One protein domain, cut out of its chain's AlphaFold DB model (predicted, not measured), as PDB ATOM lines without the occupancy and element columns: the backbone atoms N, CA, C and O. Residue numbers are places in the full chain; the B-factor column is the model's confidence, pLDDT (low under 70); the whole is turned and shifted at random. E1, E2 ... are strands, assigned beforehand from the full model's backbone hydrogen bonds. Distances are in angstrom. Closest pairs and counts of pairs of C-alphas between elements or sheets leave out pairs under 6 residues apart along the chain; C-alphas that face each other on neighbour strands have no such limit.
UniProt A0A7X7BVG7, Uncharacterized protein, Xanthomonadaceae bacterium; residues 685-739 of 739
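AT A GLANCE: This is residues 685 to 739 of the 739 residues of an uncharacterized protein of Xanthomonadaceae bacterium (UniProt A0A7X7BVG7). What shape do these atoms make? A single antiparallel sheet of five strands folds back on itself and curls like part of a barrel, with the leaf of E3 and E2 facing the leaf of E4 and E5 and the long, bent strand E1 as the hinge. What is it made of? The 55 printed residues hold five named strands, E1 to E5 along the chain, and no named helix: the class is all strand, and the order across the sheet is E3 E2 E1 E4 E5. How large is it? It is compact, with a radius of gyration of the C-alphas of 10.6 A, and spans 32 by 23 by 18 A.

HOW THE PARTS SIT: Where does the sheet fold? E1, residues 685 to 694, bends by 75 degrees at residue 688. Its pairing is staggered: residues 685 to 689 pair with E4, residues 723 to 729, where N 688 and O 724 are 2.8 A apart, and residues 690 to 694 pair with E2, residues 700 to 705, where N 693 and O 702 are 2.8 A apart. What continues each leaf? The edge strand E3, residues 708 to 711, forms a hairpin with E2, with N 710 and O 703 at 2.8 A. The other edge strand, E5, residues 732 to 738, forms a hairpin with E4, with N 725 and O 737 at 2.8 A. How near do the leaves come? They face each other with 24 pairs of C-alphas within 11 A; the closest C-alphas of E2 and E4, those of Val 705 and Cys 724, are 6.8 A apart, while E2 and E5 are apart. Which patterns does the chain trace? E1, E2 and E3 form a meander, each strand the antiparallel neighbour of the one before, and with E4 a Greek key, in which the first strand is also the antiparallel neighbour of the fourth.

IN THESE COORDINATES: Where does the first strand run? E1 goes 24.7 A from C-alpha 685 at (-48.810, -99.383, -23.808) to C-alpha 694 at (-63.994, -96.080, -42.985). How long are the others? E2 measures 15.0 A from first to last C-alpha, E3 10.6 A, E4 20.3 A and E5 17.9 A, ending with C-alpha 738 at (-58.190, -90.176, -25.704).

THE WHOLE: What are the extremes? The two C-alphas farthest apart, those of Ser 697 and Gln 730, are 33.2 A apart. How are the strands linked? The link from E3 to E4 is long, with 11 residues; the other three are tight, and the printed part has no cut. Where is confidence low? In this model, residues 696 to 697 and 729 to 732 are under 70, against a mean pLDDT of the printed part of 79.3.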
ATOM      1  N   SER A 685     -48.115-100.672 -23.754       77.81
ATOM      2  CA  SER A 685     -48.810 -99.383 -23.808       77.81
ATOM      3  C   SER A 685     -48.291 -98.605 -25.017       77.81
ATOM      4  O   SER A 685     -47.093 -98.634 -25.303       77.81
ATOM      5  N   THR A 686     -49.164 -97.952 -25.776       78.31
ATOM      6  CA  THR A 686     -48.772 -97.165 -26.957       78.31
ATOM      7  C   THR A 686     -49.649 -95.933 -27.092       78.31
ATOM      8  O   THR A 686     -50.874 -96.036 -27.133       78.31
ATOM      9  N   SER A 687     -49.001 -94.774 -27.198       85.12
ATOM     10  CA  SER A 687     -49.650 -93.473 -27.350       85.12
ATOM     11  C   SER A 687     -49.454 -92.931 -28.765       85.12
ATOM     12  O   SER A 687     -48.386 -93.088 -29.354       85.12
ATOM     13  N   GLY A 688     -50.465 -92.269 -29.324       88.44
ATOM     14  CA  GLY A 688     -50.371 -91.656 -30.646       88.44
ATOM     15  C   GLY A 688     -51.688 -91.085 -31.162       88.44
ATOM     16  O   GLY A 688     -52.711 -91.089 -30.481       88.44
ATOM     17  N   LYS A 689     -51.663 -90.589 -32.401       90.69
ATOM     18  CA  LYS A 689     -52.851 -90.058 -33.078       90.69
ATOM     19  C   LYS A 689     -53.807 -91.177 -33.494       90.69
ATOM     20  O   LYS A 689     -53.398 -92.085 -34.220       90.69
ATOM     21  N   LEU A 690     -55.074 -91.068 -33.094       89.12
ATOM     22  CA  LEU A 690     -56.146 -91.963 -33.528       89.12
ATOM     23  C   LEU A 690     -56.426 -91.791 -35.024       89.12
ATOM     24  O   LEU A 690     -56.737 -90.689 -35.474       89.12
ATOM     25  N   LYS A 691     -56.368 -92.887 -35.779       88.12
ATOM     26  CA  LYS A 691     -56.773 -92.950 -37.188       88.12
ATOM     27  C   LYS A 691     -58.031 -93.798 -37.308       88.12
ATOM     28  O   LYS A 691     -57.967 -95.000 -37.074       88.12
ATOM     29  N   ILE A 692     -59.159 -93.192 -37.660       85.81
ATOM     30  CA  ILE A 692     -60.430 -93.892 -37.886       85.81
ATOM     31  C   ILE A 692     -60.492 -94.340 -39.348       85.81
ATOM     32  O   ILE A 692     -60.397 -93.522 -40.261       85.81
ATOM     33  N   VAL A 693     -60.669 -95.640 -39.569       80.31
ATOM     34  CA  VAL A 693     -60.771 -96.251 -40.898       80.31
ATOM     35  C   VAL A 693     -62.243 -96.424 -41.257       80.31
ATOM     36  O   VAL A 693     -63.024 -96.961 -40.469       80.31
ATOM     37  N   ARG A 694     -62.628 -95.978 -42.456       80.31
ATOM     38  CA  ARG A 694     -63.994 -96.080 -42.985       80.31
ATOM     39  C   ARG A 694     -64.023 -96.860 -44.297       80.31
ATOM     40  O   ARG A 694     -63.049 -96.839 -45.049       80.31
ATOM     41  N   ASN A 695     -65.133 -97.541 -44.569       76.75
ATOM     42  CA  ASN A 695     -65.391 -98.165 -45.867       76.75
ATOM     43  C   ASN A 695     -65.902 -97.130 -46.894       76.75
ATOM     44  O   ASN A 695     -66.024 -95.938 -46.604       76.75
ATOM     45  N   LYS A 696     -66.210 -97.580 -48.117       60.38
ATOM     46  CA  LYS A 696     -66.647 -96.695 -49.216       60.38
ATOM     47  C   LYS A 696     -68.053 -96.101 -49.039       60.38
ATOM     48  O   LYS A 696     -68.354 -95.117 -49.702       60.38
ATOM     49  N   SER A 697     -68.876 -96.655 -48.149       69.50
ATOM     50  CA  SER A 697     -70.162 -96.091 -47.706       69.50
ATOM     51  C   SER A 697     -70.022 -95.190 -46.467       69.50
ATOM     52  O   SER A 697     -71.022 -94.756 -45.903       69.50
ATOM     53  N   GLY A 698     -68.794 -94.891 -46.022       71.31
ATOM     54  CA  GLY A 698     -68.515 -93.990 -44.899       71.31
ATOM     55  C   GLY A 698     -68.684 -94.610 -43.507       71.31
ATOM     56  O   GLY A 698     -68.408 -93.936 -42.512       71.31
ATOM     57  N   GLN A 699     -69.081 -95.881 -43.404       72.50
ATOM     58  CA  GLN A 699     -69.216 -96.601 -42.135       72.50
ATOM     59  C   GLN A 699     -67.832 -96.870 -41.530       72.50
ATOM     60  O   GLN A 699     -66.865 -97.107 -42.257       72.50
ATOM     61  N   ILE A 700     -67.716 -96.827 -40.200       77.06
ATOM     62  CA  ILE A 700     -66.448 -97.075 -39.498       77.06
ATOM     63  C   ILE A 700     -66.153 -98.580 -39.501       77.06
ATOM     64  O   ILE A 700     -66.948 -99.366 -38.999       77.06
ATOM     65  N   MET A 701     -64.992 -98.963 -40.037       73.75
ATOM     66  CA  MET A 701     -64.470-100.339 -40.012       73.75
ATOM     67  C   MET A 701     -63.672-100.623 -38.734       73.75
ATOM     68  O   MET A 701     -63.632-101.750 -38.247       73.75
ATOM     69  N   GLY A 702     -63.009 -99.600 -38.196       83.25
ATOM     70  CA  GLY A 702     -62.101 -99.721 -37.061       83.25
ATOM     71  C   GLY A 702     -61.274 -98.459 -36.863       83.25
ATOM     72  O   GLY A 702     -61.491 -97.441 -37.526       83.25
ATOM     73  N   CYS A 703     -60.306 -98.526 -35.959       83.31
ATOM     74  CA  CYS A 703     -59.358 -97.445 -35.731       83.31
ATOM     75  C   CYS A 703     -57.997 -97.960 -35.259       83.31
ATOM     76  O   CYS A 703     -57.861 -99.089 -34.791       83.31
ATOM     77  N   GLN A 704     -56.977 -97.122 -35.412       85.50
ATOM     78  CA  GLN A 704     -55.581 -97.451 -35.152       85.50
ATOM     79  C   GLN A 704     -54.924 -96.353 -34.305       85.50
ATOM     80  O   GLN A 704     -55.118 -95.166 -34.570       85.50
ATOM     81  N   VAL A 705     -54.115 -96.751 -33.321       84.44
ATOM     82  CA  VAL A 705     -53.247 -95.870 -32.520       84.44
ATOM     83  C   VAL A 705     -51.831 -96.434 -32.597       84.44
ATOM     84  O   VAL A 705     -51.577 -97.559 -32.168       84.44
ATOM     85  N   GLY A 706     -50.911 -95.679 -33.205       80.94
ATOM     86  CA  GLY A 706     -49.570 -96.177 -33.518       80.94
ATOM     87  C   GLY A 706     -49.633 -97.447 -34.374       80.94
ATOM     88  O   GLY A 706     -50.149 -97.429 -35.493       80.94
ATOM     89  N   ASN A 707     -49.128 -98.553 -33.835       74.81
ATOM     90  CA  ASN A 707     -49.123 -99.892 -34.431       74.81
ATOM     91  C   ASN A 707     -50.114-100.874 -33.765       74.81
ATOM     92  O   ASN A 707     -49.984-102.082 -33.953       74.81
ATOM     93  N   VAL A 708     -51.102-100.379 -33.005       75.75
ATOM     94  CA  VAL A 708     -52.220-101.183 -32.478       75.75
ATOM     95  C   VAL A 708     -53.513-100.827 -33.213       75.75
ATOM     96  O   VAL A 708     -53.869 -99.653 -33.330       75.75
ATOM     97  N   SER A 709     -54.219-101.854 -33.685       79.88
ATOM     98  CA  SER A 709     -55.452-101.754 -34.472       79.88
ATOM     99  C   SER A 709     -56.643-102.372 -33.744       79.88
ATOM    100  O   SER A 709     -56.507-103.381 -33.055       79.88
ATOM    101  N   MET A 710     -57.814-101.755 -33.896       77.25
ATOM    102  CA  MET A 710     -58.992-101.972 -33.053       77.25
ATOM    103  C   MET A 710     -60.277-101.994 -33.894       77.25
ATOM    104  O   MET A 710     -60.371-101.312 -34.918       77.25
ATOM    105  N   GLY A 711     -61.271-102.773 -33.457       73.81
ATOM    106  CA  GLY A 711     -62.594-102.838 -34.092       73.81
ATOM    107  C   GLY A 711     -63.405-101.551 -33.909       73.81
ATOM    108  O   GLY A 711     -63.146-100.771 -32.994       73.81
ATOM    109  N   ALA A 712     -64.400-101.331 -34.776       78.69
ATOM    110  CA  ALA A 712     -65.194-100.095 -34.833       78.69
ATOM    111  C   ALA A 712     -65.842 -99.679 -33.497       78.69
ATOM    112  O   ALA A 712     -66.000 -98.488 -33.236       78.69
ATOM    113  N   ASN A 713     -66.162-100.648 -32.636       74.19
ATOM    114  CA  ASN A 713     -66.748-100.446 -31.310       74.19
ATOM    115  C   ASN A 713     -65.837 -99.672 -30.336       74.19
ATOM    116  O   ASN A 713     -66.344 -98.995 -29.452       74.19
ATOM    117  N   TYR A 714     -64.512 -99.714 -30.508       75.56
ATOM    118  CA  TYR A 714     -63.585 -98.888 -29.719       75.56
ATOM    119  C   TYR A 714     -63.551 -97.425 -30.195       75.56
ATOM    120  O   TYR A 714     -62.967 -96.571 -29.537       75.56
ATOM    121  N   CYS A 715     -64.140 -97.124 -31.352       75.44
ATOM    122  CA  CYS A 715     -63.890 -95.896 -32.106       75.44
ATOM    123  C   CYS A 715     -65.091 -94.941 -32.147       75.44
ATOM    124  O   CYS A 715     -64.937 -93.806 -32.592       75.44
ATOM    125  N   SER A 716     -66.282 -95.393 -31.740       71.69
ATOM    126  CA  SER A 716     -67.552 -94.668 -31.919       71.69
ATOM    127  C   SER A 716     -67.597 -93.319 -31.204       71.69
ATOM    128  O   SER A 716     -68.186 -92.372 -31.718       71.69
ATOM    129  N   ASN A 717     -66.948 -93.229 -30.041       77.81
ATOM    130  CA  ASN A 717     -67.058 -92.090 -29.127       77.81
ATOM    131  C   ASN A 717     -65.878 -91.106 -29.262       77.81
ATOM    132  O   ASN A 717     -65.770 -90.164 -28.480       77.81
ATOM    133  N   TYR A 718     -64.987 -91.316 -30.239       83.00
ATOM    134  CA  TYR A 718     -63.749 -90.550 -30.411       83.00
ATOM    135  C   TYR A 718     -63.637 -89.928 -31.806       83.00
ATOM    136  O   TYR A 718     -64.178 -90.422 -32.796       83.00
ATOM    137  N   ARG A 719     -62.907 -88.813 -31.898       85.81
ATOM    138  CA  ARG A 719     -62.675 -88.062 -33.136       85.81
ATOM    139  C   ARG A 719     -61.344 -88.459 -33.774       85.81
ATOM    140  O   ARG A 719     -60.329 -88.653 -33.105       85.81
ATOM    141  N   ASN A 720     -61.341 -88.543 -35.102       88.44
ATOM    142  CA  ASN A 720     -60.136 -88.803 -35.887       88.44
ATOM    143  C   ASN A 720     -59.084 -87.714 -35.605       88.44
ATOM    144  O   ASN A 720     -59.381 -86.532 -35.750       88.44
ATOM    145  N   GLY A 721     -57.872 -88.103 -35.204       86.38
ATOM    146  CA  GLY A 721     -56.800 -87.174 -34.832       86.38
ATOM    147  C   GLY A 721     -56.700 -86.796 -33.345       86.38
ATOM    148  O   GLY A 721     -55.832 -85.982 -33.014       86.38
ATOM    149  N   GLN A 722     -57.495 -87.375 -32.436       89.69
ATOM    150  CA  GLN A 722     -57.245 -87.248 -30.986       89.69
ATOM    151  C   GLN A 722     -55.927 -87.922 -30.564       89.69
ATOM    152  O   GLN A 722     -55.436 -88.835 -31.237       89.69
ATOM    153  N   ASN A 723     -55.338 -87.454 -29.461       91.00
ATOM    154  CA  ASN A 723     -54.163 -88.043 -28.823       91.00
ATOM    155  C   ASN A 723     -54.622 -89.159 -27.885       91.00
ATOM    156  O   ASN A 723     -55.158 -88.889 -26.813       91.00
ATOM    157  N   CYS A 724     -54.407 -90.413 -28.268       88.88
ATOM    158  CA  CYS A 724     -54.901 -91.553 -27.510       88.88
ATOM    159  C   CYS A 724     -53.783 -92.469 -27.025       88.88
ATOM    160  O   CYS A 724     -52.778 -92.647 -27.710       88.88
ATOM    161  N   THR A 725     -54.013 -93.107 -25.881       86.31
ATOM    162  CA  THR A 725     -53.191 -94.178 -25.316       86.31
ATOM    163  C   THR A 725     -53.990 -95.476 -25.332       86.31
ATOM    164  O   THR A 725     -55.125 -95.515 -24.851       86.31
ATOM    165  N   VAL A 726     -53.394 -96.537 -25.874       84.56
ATOM    166  CA  VAL A 726     -53.945 -97.898 -25.886       84.56
ATOM    167  C   VAL A 726     -53.116 -98.796 -24.981       84.56
ATOM    168  O   VAL A 726     -51.893 -98.838 -25.101       84.56
ATOM    169  N   VAL A 727     -53.795 -99.556 -24.122       80.25
ATOM    170  CA  VAL A 727     -53.203-100.644 -23.333       80.25
ATOM    171  C   VAL A 727     -53.602-101.977 -23.959       80.25
ATOM    172  O   VAL A 727     -54.792-102.280 -24.073       80.25
ATOM    173  N   TYR A 728     -52.614-102.784 -24.341       72.81
ATOM    174  CA  TYR A 728     -52.782-104.098 -24.961       72.81
ATOM    175  C   TYR A 728     -52.127-105.185 -24.095       72.81
ATOM    176  O   TYR A 728     -50.986-105.028 -23.659       72.81
ATOM    177  N   ARG A 729     -52.834-106.289 -23.822       68.06
ATOM    178  CA  ARG A 729     -52.359-107.411 -22.988       68.06
ATOM    179  C   ARG A 729     -53.003-108.718 -23.460       68.06
ATOM    180  O   ARG A 729     -54.180-108.732 -23.795       68.06
ATOM    181  N   GLN A 730     -52.236-109.815 -23.488       62.72
ATOM    182  CA  GLN A 730     -52.735-111.173 -23.798       62.72
ATOM    183  C   GLN A 730     -53.619-111.255 -25.069       62.72
ATOM    184  O   GLN A 730     -54.663-111.900 -25.082       62.72
ATOM    185  N   GLY A 731     -53.214-110.576 -26.147       62.22
ATOM    186  CA  GLY A 731     -53.942-110.595 -27.421       62.22
ATOM    187  C   GLY A 731     -55.183-109.688 -27.489       62.22
ATOM    188  O   GLY A 731     -55.878-109.692 -28.505       62.22
ATOM    189  N   ARG A 732     -55.475-108.898 -26.446       69.00
ATOM    190  CA  ARG A 732     -56.659-108.027 -26.359       69.00
ATOM    191  C   ARG A 732     -56.301-106.582 -26.012       69.00
ATOM    192  O   ARG A 732     -55.351-106.311 -25.278       69.00
ATOM    193  N   VAL A 733     -57.113-105.652 -26.513       74.88
ATOM    194  CA  VAL A 733     -57.161-104.270 -26.019       74.88
ATOM    195  C   VAL A 733     -57.846-104.289 -24.655       74.88
ATOM    196  O   VAL A 733     -58.914-104.880 -24.520       74.88
ATOM    197  N   ILE A 734     -57.224-103.665 -23.657       77.56
ATOM    198  CA  ILE A 734     -57.753-103.559 -22.290       77.56
ATOM    199  C   ILE A 734     -58.382-102.183 -22.062       77.56
ATOM    200  O   ILE A 734     -59.423-102.074 -21.426       77.56
ATOM    201  N   SER A 735     -57.770-101.121 -22.596       80.12
ATOM    202  CA  SER A 735     -58.368 -99.784 -22.594       80.12
ATOM    203  C   SER A 735     -57.838 -98.924 -23.738       80.12
ATOM    204  O   SER A 735     -56.682 -99.058 -24.148       80.12
ATOM    205  N   LEU A 736     -58.693 -98.018 -24.205       82.69
ATOM    206  CA  LEU A 736     -58.362 -96.867 -25.035       82.69
ATOM    207  C   LEU A 736     -58.767 -95.623 -24.235       82.69
ATOM    208  O   LEU A 736     -59.888 -95.557 -23.738       82.69
ATOM    209  N   ARG A 737     -57.869 -94.646 -24.089       83.44
ATOM    210  CA  ARG A 737     -58.182 -93.326 -23.515       83.44
ATOM    211  C   ARG A 737     -57.667 -92.242 -24.449       83.44
ATOM    212  O   ARG A 737     -56.523 -92.328 -24.882       83.44
ATOM    213  N   CYS A 738     -58.490 -91.242 -24.747       85.88
ATOM    214  CA  CYS A 738     -58.190 -90.176 -25.704       85.88
ATOM    215  C   CYS A 738     -58.312 -88.786 -25.072       85.88
ATOM    216  O   CYS A 738     -59.191 -88.564 -24.240       85.88
ATOM    217  N   LYS A 739     -57.452 -87.867 -25.519       80.50
ATOM    218  CA  LYS A 739     -57.550 -86.412 -25.359       80.50
ATOM    219  C   LYS A 739     -57.653 -85.788 -26.754       80.50
ATOM    220  O   LYS A 739     -56.715 -85.990 -27.560       80.50
TER     221      LYS A 739